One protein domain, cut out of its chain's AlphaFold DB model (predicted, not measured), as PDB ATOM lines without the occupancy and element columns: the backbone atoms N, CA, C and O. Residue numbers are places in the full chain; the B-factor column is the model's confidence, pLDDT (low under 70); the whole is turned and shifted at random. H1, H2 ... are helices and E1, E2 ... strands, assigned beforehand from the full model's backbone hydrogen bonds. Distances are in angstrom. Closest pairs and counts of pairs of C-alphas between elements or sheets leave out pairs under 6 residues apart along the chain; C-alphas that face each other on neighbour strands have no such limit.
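What this domain is: This is residues 2 to 66 and 85 to 90 of the 96 residues of an uncharacterized protein of Nitrospirae bacterium (UniProt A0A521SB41). A long helix, H1, covers one face of the two-stranded antiparallel sheet E3 E4 with its residues 4 to 12, while the hairpin E1 E2 makes one end of the elongated body and the short helix H2 lies toward the other. The 71 printed residues, with order H1 E1 E2 E3 H2 E4, are of mixed class and compact: radius of gyration of the C-alphas 12.6 A, spans 34 by 21 by 18 A.

Where its parts are: H1, residues 2 to 17, begins at (140.062, 164.204, 212.077) and is 22.7 A long. E1 is 22 to 27, E2 30 to 33, E3 42 to 48 at 18.6 A, H2 62 to 65. E4, 85 to 89, ends at (150.198, 170.749, 196.038).

How they stand to each other: H1 has every O i to N i+4 pair within hydrogen-bond range; H2 is too short for one. H1 and E4 have closest C-alphas Ala 8 and Trp 85, 7.0 A. In hairpin E1 E2, N 23 and O 32 are 2.8 A apart; between E3 and E4, N 45 and O 86, 2.9 A. H1 and H2 are close but not clearly touching, closest C-alphas Gln 2 and Ser 62, 5.5 A.

The domain as a whole: The farthest C-alphas, Ala 30 and Leu 63, are 36.2 A apart. Residues 67 to 84 are cut out, a 12.8 A gap between C-alphas 66 and 85. The link E3 to H2 is long. No printed residue is under 70 in pLDDT.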
ATOM      1  N   GLN A   2     138.603 164.360 211.963       87.19
ATOM      2  CA  GLN A   2     140.062 164.204 212.077       87.19
ATOM      3  C   GLN A   2     140.590 162.826 211.651       87.19
ATOM      4  O   GLN A   2     141.582 162.747 210.931       87.19
ATOM      5  N   ALA A   3     139.919 161.745 212.061       88.06
ATOM      6  CA  ALA A   3     140.344 160.380 211.749       88.06
ATOM      7  C   ALA A   3     140.374 160.114 210.237       88.06
ATOM      8  O   ALA A   3     141.361 159.629 209.699       88.06
ATOM      9  N   ASN A   4     139.320 160.511 209.531       87.75
ATOM     10  CA  ASN A   4     139.243 160.336 208.090       87.75
ATOM     11  C   ASN A   4     140.223 161.264 207.330       87.75
ATOM     12  O   ASN A   4     140.872 160.827 206.380       87.75
ATOM     13  N   ALA A   5     140.454 162.489 207.813       89.06
ATOM     14  CA  ALA A   5     141.547 163.324 207.309       89.06
ATOM     15  C   ALA A   5     142.925 162.640 207.459       89.06
ATOM     16  O   ALA A   5     143.766 162.700 206.560       89.06
ATOM     17  N   ALA A   6     143.147 161.930 208.571       90.94
ATOM     18  CA  ALA A   6     144.363 161.153 208.792       90.94
ATOM     19  C   ALA A   6     144.466 159.925 207.864       90.94
ATOM     20  O   ALA A   6     145.571 159.560 207.467       90.94
ATOM     21  N   ILE A   7     143.348 159.307 207.469       91.94
ATOM     22  CA  ILE A   7     143.335 158.217 206.476       91.94
ATOM     23  C   ILE A   7     143.784 158.737 205.106       91.94
ATOM     24  O   ILE A   7     144.680 158.146 204.498       91.94
ATOM     25  N   ALA A   8     143.247 159.876 204.657       90.81
ATOM     26  CA  ALA A   8     143.684 160.517 203.416       90.81
ATOM     27  C   ALA A   8     145.193 160.828 203.440       90.81
ATOM     28  O   ALA A   8     145.925 160.507 202.506       90.81
ATOM     29  N   ALA A   9     145.687 161.359 204.559       93.00
ATOM     30  CA  ALA A   9     147.107 161.604 204.792       93.00
ATOM     31  C   ALA A   9     147.972 160.322 204.738       93.00
ATOM     32  O   ALA A   9     149.055 160.326 204.149       93.00
ATOM     33  N   ARG A  10     147.497 159.202 205.301       92.56
ATOM     34  CA  ARG A  10     148.197 157.903 205.241       92.56
ATOM     35  C   ARG A  10     148.272 157.347 203.820       92.56
ATOM     36  O   ARG A  10     149.282 156.739 203.471       92.56
ATOM     37  N   MET A  11     147.251 157.577 202.995       91.69
ATOM     38  CA  MET A  11     147.273 157.176 201.587       91.69
ATOM     39  C   MET A  11     148.354 157.919 200.799       91.69
ATOM     40  O   MET A  11     149.111 157.273 200.077       91.69
ATOM     41  N   ILE A  12     148.516 159.229 201.020       91.56
ATOM     42  CA  ILE A  12     149.611 160.023 200.430       91.56
ATOM     43  C   ILE A  12     150.968 159.440 200.836       91.56
ATOM     44  O   ILE A  12     151.829 159.206 199.987       91.56
ATOM     45  N   TYR A  13     151.150 159.161 202.130       92.00
ATOM     46  CA  TYR A  13     152.385 158.569 202.644       92.00
ATOM     47  C   TYR A  13     152.695 157.215 201.986       92.00
ATOM     48  O   TYR A  13     153.821 156.975 201.546       92.00
ATOM     49  N   LYS A  14     151.683 156.344 201.865       93.56
ATOM     50  CA  LYS A  14     151.818 155.039 201.209       93.56
ATOM     51  C   LYS A  14     152.183 155.198 199.730       93.56
ATOM     52  O   LYS A  14     153.107 154.540 199.265       93.56
ATOM     53  N   GLN A  15     151.506 156.082 198.997       90.94
ATOM     54  CA  GLN A  15     151.788 156.336 197.581       90.94
ATOM     55  C   GLN A  15     153.192 156.912 197.351       90.94
ATOM     56  O   GLN A  15     153.844 156.526 196.382       90.94
ATOM     57  N   GLY A  16     153.685 157.773 198.248       90.44
ATOM     58  CA  GLY A  16     155.061 158.284 198.202       90.44
ATOM     59  C   GLY A  16     156.104 157.182 198.384       90.44
ATOM     60  O   GLY A  16     157.049 157.086 197.608       90.44
ATOM     61  N   ARG A  17     155.891 156.282 199.353       90.81
ATOM     62  CA  ARG A  17     156.760 155.114 199.587       90.81
ATOM     63  C   ARG A  17     156.719 154.092 198.448       90.81
ATOM     64  O   ARG A  17     157.732 153.461 198.186       90.81
ATOM     65  N   MET A  18     155.576 153.940 197.775       92.75
ATOM     66  CA  MET A  18     155.428 153.064 196.601       92.75
ATOM     67  C   MET A  18     155.975 153.690 195.305       92.75
ATOM     68  O   MET A  18     155.889 153.063 194.256       92.75
ATOM     69  N   GLY A  19     156.492 154.924 195.337       87.12
ATOM     70  CA  GLY A  19     157.018 155.610 194.150       87.12
ATOM     71  C   GLY A  19     155.955 156.095 193.155       87.12
ATOM     72  O   GLY A  19     156.300 156.672 192.127       87.12
ATOM     73  N   LEU A  20     154.665 155.917 193.463       87.88
ATOM     74  CA  LEU A  20     153.543 156.396 192.643       87.88
ATOM     75  C   LEU A  20     153.380 157.912 192.732       87.88
ATOM     76  O   LEU A  20     152.925 158.559 191.790       87.88
ATOM     77  N   LEU A  21     153.729 158.482 193.885       86.06
ATOM     78  CA  LEU A  21     153.651 159.911 194.118       86.06
ATOM     79  C   LEU A  21     155.037 160.533 193.936       86.06
ATOM     80  O   LEU A  21     155.974 160.228 194.671       86.06
ATOM     81  N   GLN A  22     155.142 161.437 192.964       82.12
ATOM     82  CA  GLN A  22     156.356 162.209 192.706       82.12
ATOM     83  C   GLN A  22     156.129 163.662 193.112       82.12
ATOM     84  O   GLN A  22     155.204 164.312 192.608       82.12
ATOM     85  N   ASP A  23     156.945 164.169 194.031       83.62
ATOM     86  CA  ASP A  23     156.884 165.541 194.517       83.62
ATOM     87  C   ASP A  23     157.521 166.505 193.510       83.62
ATOM     88  O   ASP A  23     158.621 166.277 193.016       83.62
ATOM     89  N   THR A  24     156.817 167.591 193.200       82.12
ATOM     90  CA  THR A  24     157.311 168.679 192.339       82.12
ATOM     91  C   THR A  24     157.668 169.928 193.134       82.12
ATOM     92  O   THR A  24     158.217 170.867 192.574       82.12
ATOM     93  N   ALA A  25     157.342 169.983 194.426       79.50
ATOM     94  CA  ALA A  25     157.617 171.141 195.268       79.50
ATOM     95  C   ALA A  25     159.091 171.220 195.698       79.50
ATOM     96  O   ALA A  25     159.566 172.312 195.985       79.50
ATOM     97  N   ILE A  26     159.820 170.094 195.705       80.00
ATOM     98  CA  ILE A  26     161.239 170.050 196.105       80.00
ATOM     99  C   ILE A  26     162.144 170.689 195.049       80.00
ATOM    100  O   ILE A  26     162.969 171.529 195.378       80.00
ATOM    101  N   ASN A  27     161.975 170.310 193.781       80.12
ATOM    102  CA  ASN A  27     162.828 170.764 192.680       80.12
ATOM    103  C   ASN A  27     162.047 171.585 191.647       80.12
ATOM    104  O   ASN A  27     162.287 171.423 190.453       80.12
ATOM    105  N   LEU A  28     161.107 172.425 192.113       77.44
ATOM    106  CA  LEU A  28     160.211 173.342 191.373       77.44
ATOM    107  C   LEU A  28     159.465 172.731 190.165       77.44
ATOM    108  O   LEU A  28     158.232 172.665 190.139       77.44
ATOM    109  N   CYS A  29     160.218 172.310 189.153       75.19
ATOM    110  CA  CYS A  29     159.795 171.724 187.892       75.19
ATOM    111  C   CYS A  29     159.970 170.200 187.815       75.19
ATOM    112  O   CYS A  29     159.157 169.543 187.161       75.19
ATOM    113  N   ALA A  30     160.993 169.629 188.459       80.56
ATOM    114  CA  ALA A  30     161.296 168.205 188.338       80.56
ATOM    115  C   ALA A  30     160.388 167.344 189.230       80.56
ATOM    116  O   ALA A  30     160.049 167.720 190.352       80.56
ATOM    117  N   LYS A  31     160.010 166.163 188.728       82.50
ATOM    118  CA  LYS A  31     159.285 165.145 189.493       82.50
ATOM    119  C   LYS A  31     160.291 164.317 190.293       82.50
ATOM    120  O   LYS A  31     161.050 163.548 189.713       82.50
ATOM    121  N   VAL A  32     160.297 164.471 191.613       85.56
ATOM    122  CA  VAL A  32     161.226 163.781 192.516       85.56
ATOM    123  C   VAL A  32     160.466 162.707 193.296       85.56
ATOM    124  O   VAL A  32     159.479 163.036 193.958       85.56
ATOM    125  N   PRO A  33     160.873 161.429 193.257       85.31
ATOM    126  CA  PRO A  33     160.304 160.432 194.155       85.31
ATOM    127  C   PRO A  33     160.706 160.766 195.597       85.31
ATOM    128  O   PRO A  33     161.888 160.866 195.918       85.31
ATOM    129  N   THR A  34     159.722 160.954 196.476       83.88
ATOM    130  CA  THR A  34     159.953 161.329 197.879       83.88
ATOM    131  C   THR A  34     159.547 160.194 198.818       83.88
ATOM    132  O   THR A  34     158.404 160.179 199.291       83.88
ATOM    133  N   PRO A  35     160.452 159.239 199.116       84.69
ATOM    134  CA  PRO A  35     160.166 158.174 200.080       84.69
ATOM    135  C   PRO A  35     160.054 158.719 201.513       84.69
ATOM    136  O   PRO A  35     159.324 158.170 202.342       84.69
ATOM    137  N   ILE A  36     160.758 159.821 201.794       87.06
ATOM    138  CA  ILE A  36     160.604 160.626 203.004       87.06
ATOM    139  C   ILE A  36     159.542 161.684 202.723       87.06
ATOM    140  O   ILE A  36     159.660 162.480 201.793       87.06
ATOM    141  N   TRP A  37     158.482 161.681 203.526       86.75
ATOM    142  CA  TRP A  37     157.305 162.488 203.248       86.75
ATOM    143  C   TRP A  37     157.403 163.909 203.818       86.75
ATOM    144  O   TRP A  37     157.391 164.110 205.034       86.75
ATOM    145  N   MET A  38     157.407 164.901 202.923       88.56
ATOM    146  CA  MET A  38     157.366 166.328 203.259       88.56
ATOM    147  C   MET A  38     155.922 166.831 203.393       88.56
ATOM    148  O   MET A  38     155.309 167.311 202.439       88.56
ATOM    149  N   LYS A  39     155.365 166.733 204.606       88.25
ATOM    150  CA  LYS A  39     153.957 167.075 204.907       88.25
ATOM    151  C   LYS A  39     153.558 168.504 204.516       88.25
ATOM    152  O   LYS A  39     152.429 168.718 204.087       88.25
ATOM    153  N   GLN A  40     154.473 169.465 204.639       87.88
ATOM    154  CA  GLN A  40     154.211 170.889 204.389       87.88
ATOM    155  C   GLN A  40     153.859 171.206 202.925       87.88
ATOM    156  O   GLN A  40     153.193 172.206 202.663       87.88
ATOM    157  N   ASN A  41     154.248 170.343 201.982       88.75
ATOM    158  CA  ASN A  41     153.983 170.536 200.554       88.75
ATOM    159  C   ASN A  41     152.517 170.275 200.176       88.75
ATOM    160  O   ASN A  41     152.088 170.645 199.082       88.75
ATOM    161  N   TYR A  42     151.749 169.652 201.074       90.12
ATOM    162  CA  TYR A  42     150.380 169.221 200.827       90.12
ATOM    163  C   TYR A  42     149.394 170.013 201.684       90.12
ATOM    164  O   TYR A  42     149.558 170.169 202.896       90.12
ATOM    165  N   ARG A  43     148.316 170.467 201.048       91.50
ATOM    166  CA  ARG A  43     147.117 170.975 201.719       91.50
ATOM    167  C   ARG A  43     145.931 170.104 201.360       91.50
ATOM    168  O   ARG A  43     145.891 169.532 200.275       91.50
ATOM    169  N   MET A  44     144.970 170.015 202.265       91.69
ATOM    170  CA  MET A  44     143.758 169.235 202.064       91.69
ATOM    171  C   MET A  44     142.511 170.099 202.211       91.69
ATOM    172  O   MET A  44     142.481 171.036 203.009       91.69
ATOM    173  N   HIS A  45     141.495 169.764 201.429       90.31
ATOM    174  CA  HIS A  45     140.204 170.430 201.404       90.31
ATOM    175  C   HIS A  45     139.096 169.381 201.355       90.31
ATOM    176  O   HIS A  45     139.138 168.473 200.522       90.31
ATOM    177  N   GLY A  46     138.126 169.474 202.263       89.00
ATOM    178  CA  GLY A  46     136.975 168.574 202.275       89.00
ATOM    179  C   GLY A  46     135.951 169.009 201.231       89.00
ATOM    180  O   GLY A  46     135.416 170.104 201.329       89.00
ATOM    181  N   ALA A  47     135.675 168.172 200.232       86.19
ATOM    182  CA  ALA A  47     134.682 168.459 199.193       86.19
ATOM    183  C   ALA A  47     133.297 167.867 199.512       86.19
ATOM    184  O   ALA A  47     132.276 168.423 199.110       86.19
ATOM    185  N   LYS A  48     133.259 166.737 200.227       83.94
ATOM    186  CA  LYS A  48     132.039 166.060 200.692       83.94
ATOM    187  C   LYS A  48     132.235 165.573 202.132       83.94
ATOM    188  O   LYS A  48     133.366 165.205 202.468       83.94
ATOM    189  N   PRO A  49     131.175 165.523 202.960       79.50
ATOM    190  CA  PRO A  49     129.762 165.747 202.618       79.50
ATOM    191  C   PRO A  49     129.388 167.227 202.463       79.50
ATOM    192  O   PRO A  49     128.646 167.568 201.543       79.50
ATOM    193  N   VAL A  50     129.972 168.109 203.273       81.62
ATOM    194  CA  VAL A  50     129.891 169.567 203.111       81.62
ATOM    195  C   VAL A  50     131.236 170.068 202.595       81.62
ATOM    196  O   VAL A  50     132.287 169.573 203.008       81.62
ATOM    197  N   ARG A  51     131.202 171.031 201.670       84.00
ATOM    198  CA  ARG A  51     132.412 171.677 201.168       84.00
ATOM    199  C   ARG A  51     132.990 172.564 202.271       84.00
ATOM    200  O   ARG A  51     132.356 173.547 202.649       84.00
ATOM    201  N   ASP A  52     134.183 172.226 202.743       83.12
ATOM    202  CA  ASP A  52     134.962 173.077 203.639       83.12
ATOM    203  C   ASP A  52     135.260 174.410 202.926       83.12
ATOM    204  O   ASP A  52     135.341 174.472 201.704       83.12
ATOM    205  N   ILE A  53     135.405 175.508 203.655       82.56
ATOM    206  CA  ILE A  53     135.829 176.798 203.083       82.56
ATOM    207  C   ILE A  53     137.338 177.003 203.223       82.56
ATOM    208  O   ILE A  53     137.918 177.876 202.580       82.56
ATOM    209  N   THR A  54     137.988 176.190 204.055       83.88
ATOM    210  CA  THR A  54     139.403 176.323 204.378       83.88
ATOM    211  C   THR A  54     140.259 175.279 203.659       83.88
ATOM    212  O   THR A  54     139.834 174.163 203.363       83.88
ATOM    213  N   CYS A  55     141.500 175.656 203.342       87.75
ATOM    214  CA  CYS A  55     142.535 174.732 202.876       87.75
ATOM    215  C   CYS A  55     143.469 174.432 204.044       87.75
ATOM    216  O   CYS A  55     144.389 175.201 204.344       87.75
ATOM    217  N   THR A  56     143.221 173.309 204.704       88.88
ATOM    218  CA  THR A  56     143.863 172.957 205.964       88.88
ATOM    219  C   THR A  56     145.191 172.228 205.714       88.88
ATOM    220  O   THR A  56     145.263 171.350 204.849       88.88
ATOM    221  N   PRO A  57     146.279 172.564 206.434       90.00
ATOM    222  CA  PRO A  57     147.513 171.790 206.371       90.00
ATOM    223  C   PRO A  57     147.346 170.431 207.063       90.00
ATOM    224  O   PRO A  57     146.674 170.311 208.092       90.00
ATOM    225  N   ILE A  58     148.001 169.401 206.525       90.00
ATOM    226  CA  ILE A  58     147.935 168.046 207.081       90.00
ATOM    227  C   ILE A  58     148.462 168.042 208.523       90.00
ATOM    228  O   ILE A  58     149.577 168.489 208.791       90.00
ATOM    229  N   GLY A  59     147.663 167.506 209.450       86.62
ATOM    230  CA  GLY A  59     147.991 167.424 210.878       86.62
ATOM    231  C   GLY A  59     147.402 168.542 211.744       86.62
ATOM    232  O   GLY A  59     147.564 168.502 212.961       86.62
ATOM    233  N   ARG A  60     146.685 169.517 211.168       89.19
ATOM    234  CA  ARG A  60     145.998 170.547 211.960       89.19
ATOM    235  C   ARG A  60     144.758 169.989 212.659       89.19
ATOM    236  O   ARG A  60     143.972 169.254 212.060       89.19
ATOM    237  N   SER A  61     144.570 170.379 213.919       88.56
ATOM    238  CA  SER A  61     143.434 169.947 214.742       88.56
ATOM    239  C   SER A  61     142.088 170.279 214.091       88.56
ATOM    240  O   SER A  61     141.871 171.413 213.658       88.56
ATOM    241  N   SER A  62     141.172 169.303 214.062       86.62
ATOM    242  CA  SER A  62     139.827 169.470 213.497       86.62
ATOM    243  C   SER A  62     138.909 170.350 214.334       86.62
ATOM    244  O   SER A  62     137.829 170.681 213.870       86.62
ATOM    245  N   LEU A  63     139.319 170.753 215.537       85.31
ATOM    246  CA  LEU A  63     138.591 171.757 216.317       85.31
ATOM    247  C   LEU A  63     138.508 173.102 215.577       85.31
ATOM    248  O   LEU A  63     137.539 173.829 215.740       85.31
ATOM    249  N   ILE A  64     139.504 173.413 214.738       85.25
ATOM    250  CA  ILE A  64     139.604 174.704 214.042       85.25
ATOM    251  C   ILE A  64     138.788 174.722 212.744       85.25
ATOM    252  O   ILE A  64     138.213 175.745 212.394       85.25
ATOM    253  N   TRP A  65     138.769 173.611 212.008       84.75
ATOM    254  CA  TRP A  65     138.232 173.554 210.641       84.75
ATOM    255  C   TRP A  65     137.118 172.514 210.465       84.75
ATOM    256  O   TRP A  65     136.446 172.497 209.449       84.75
ATOM    257  N   GLY A  66     136.920 171.605 211.419       80.69
ATOM    258  CA  GLY A  66     136.053 170.433 211.263       80.69
ATOM    259  C   GLY A  66     134.604 170.626 211.709       80.69
ATOM    260  O   GLY A  66     133.811 169.698 211.543       80.69
ATOM    261  N   TRP A  85     138.226 164.033 199.907       89.94
ATOM    262  CA  TRP A  85     139.316 164.970 200.149       89.94
ATOM    263  C   TRP A  85     139.981 165.354 198.839       89.94
ATOM    264  O   TRP A  85     140.456 164.499 198.096       89.94
ATOM    265  N   MET A  86     140.071 166.652 198.595       91.25
ATOM    266  CA  MET A  86     140.910 167.209 197.549       91.25
ATOM    267  C   MET A  86     142.266 167.555 198.149       91.25
ATOM    268  O   MET A  86     142.353 168.231 199.175       91.25
ATOM    269  N   ILE A  87     143.329 167.073 197.512       91.12
ATOM    270  CA  ILE A  87     144.704 167.330 197.928       91.12
ATOM    271  C   ILE A  87     145.305 168.325 196.948       91.12
ATOM    272  O   ILE A  87     145.353 168.084 195.744       91.12
ATOM    273  N   PHE A  88     145.795 169.434 197.482       88.88
ATOM    274  CA  PHE A  88     146.470 170.467 196.725       88.88
ATOM    275  C   PHE A  88     147.961 170.438 197.021       88.88
ATOM    276  O   PHE A  88     148.386 170.349 198.175       88.88
ATOM    277  N   ARG A  89     148.753 170.575 195.962       86.81
ATOM    278  CA  ARG A  89     150.198 170.749 196.038       86.81
ATOM    279  C   ARG A  89     150.593 171.961 195.216       86.81
ATOM    280  O   ARG A  89     150.145 172.118 194.083       86.81
ATOM    281  N   LYS A  90     151.460 172.805 195.772       82.25
ATOM    282  CA  LYS A  90     152.019 173.939 195.036       82.25
ATOM    283  C   LYS A  90     153.050 173.429 194.024       82.25
ATOM    284  O   LYS A  90     153.976 172.711 194.392       82.25
TER     285      LYS A  90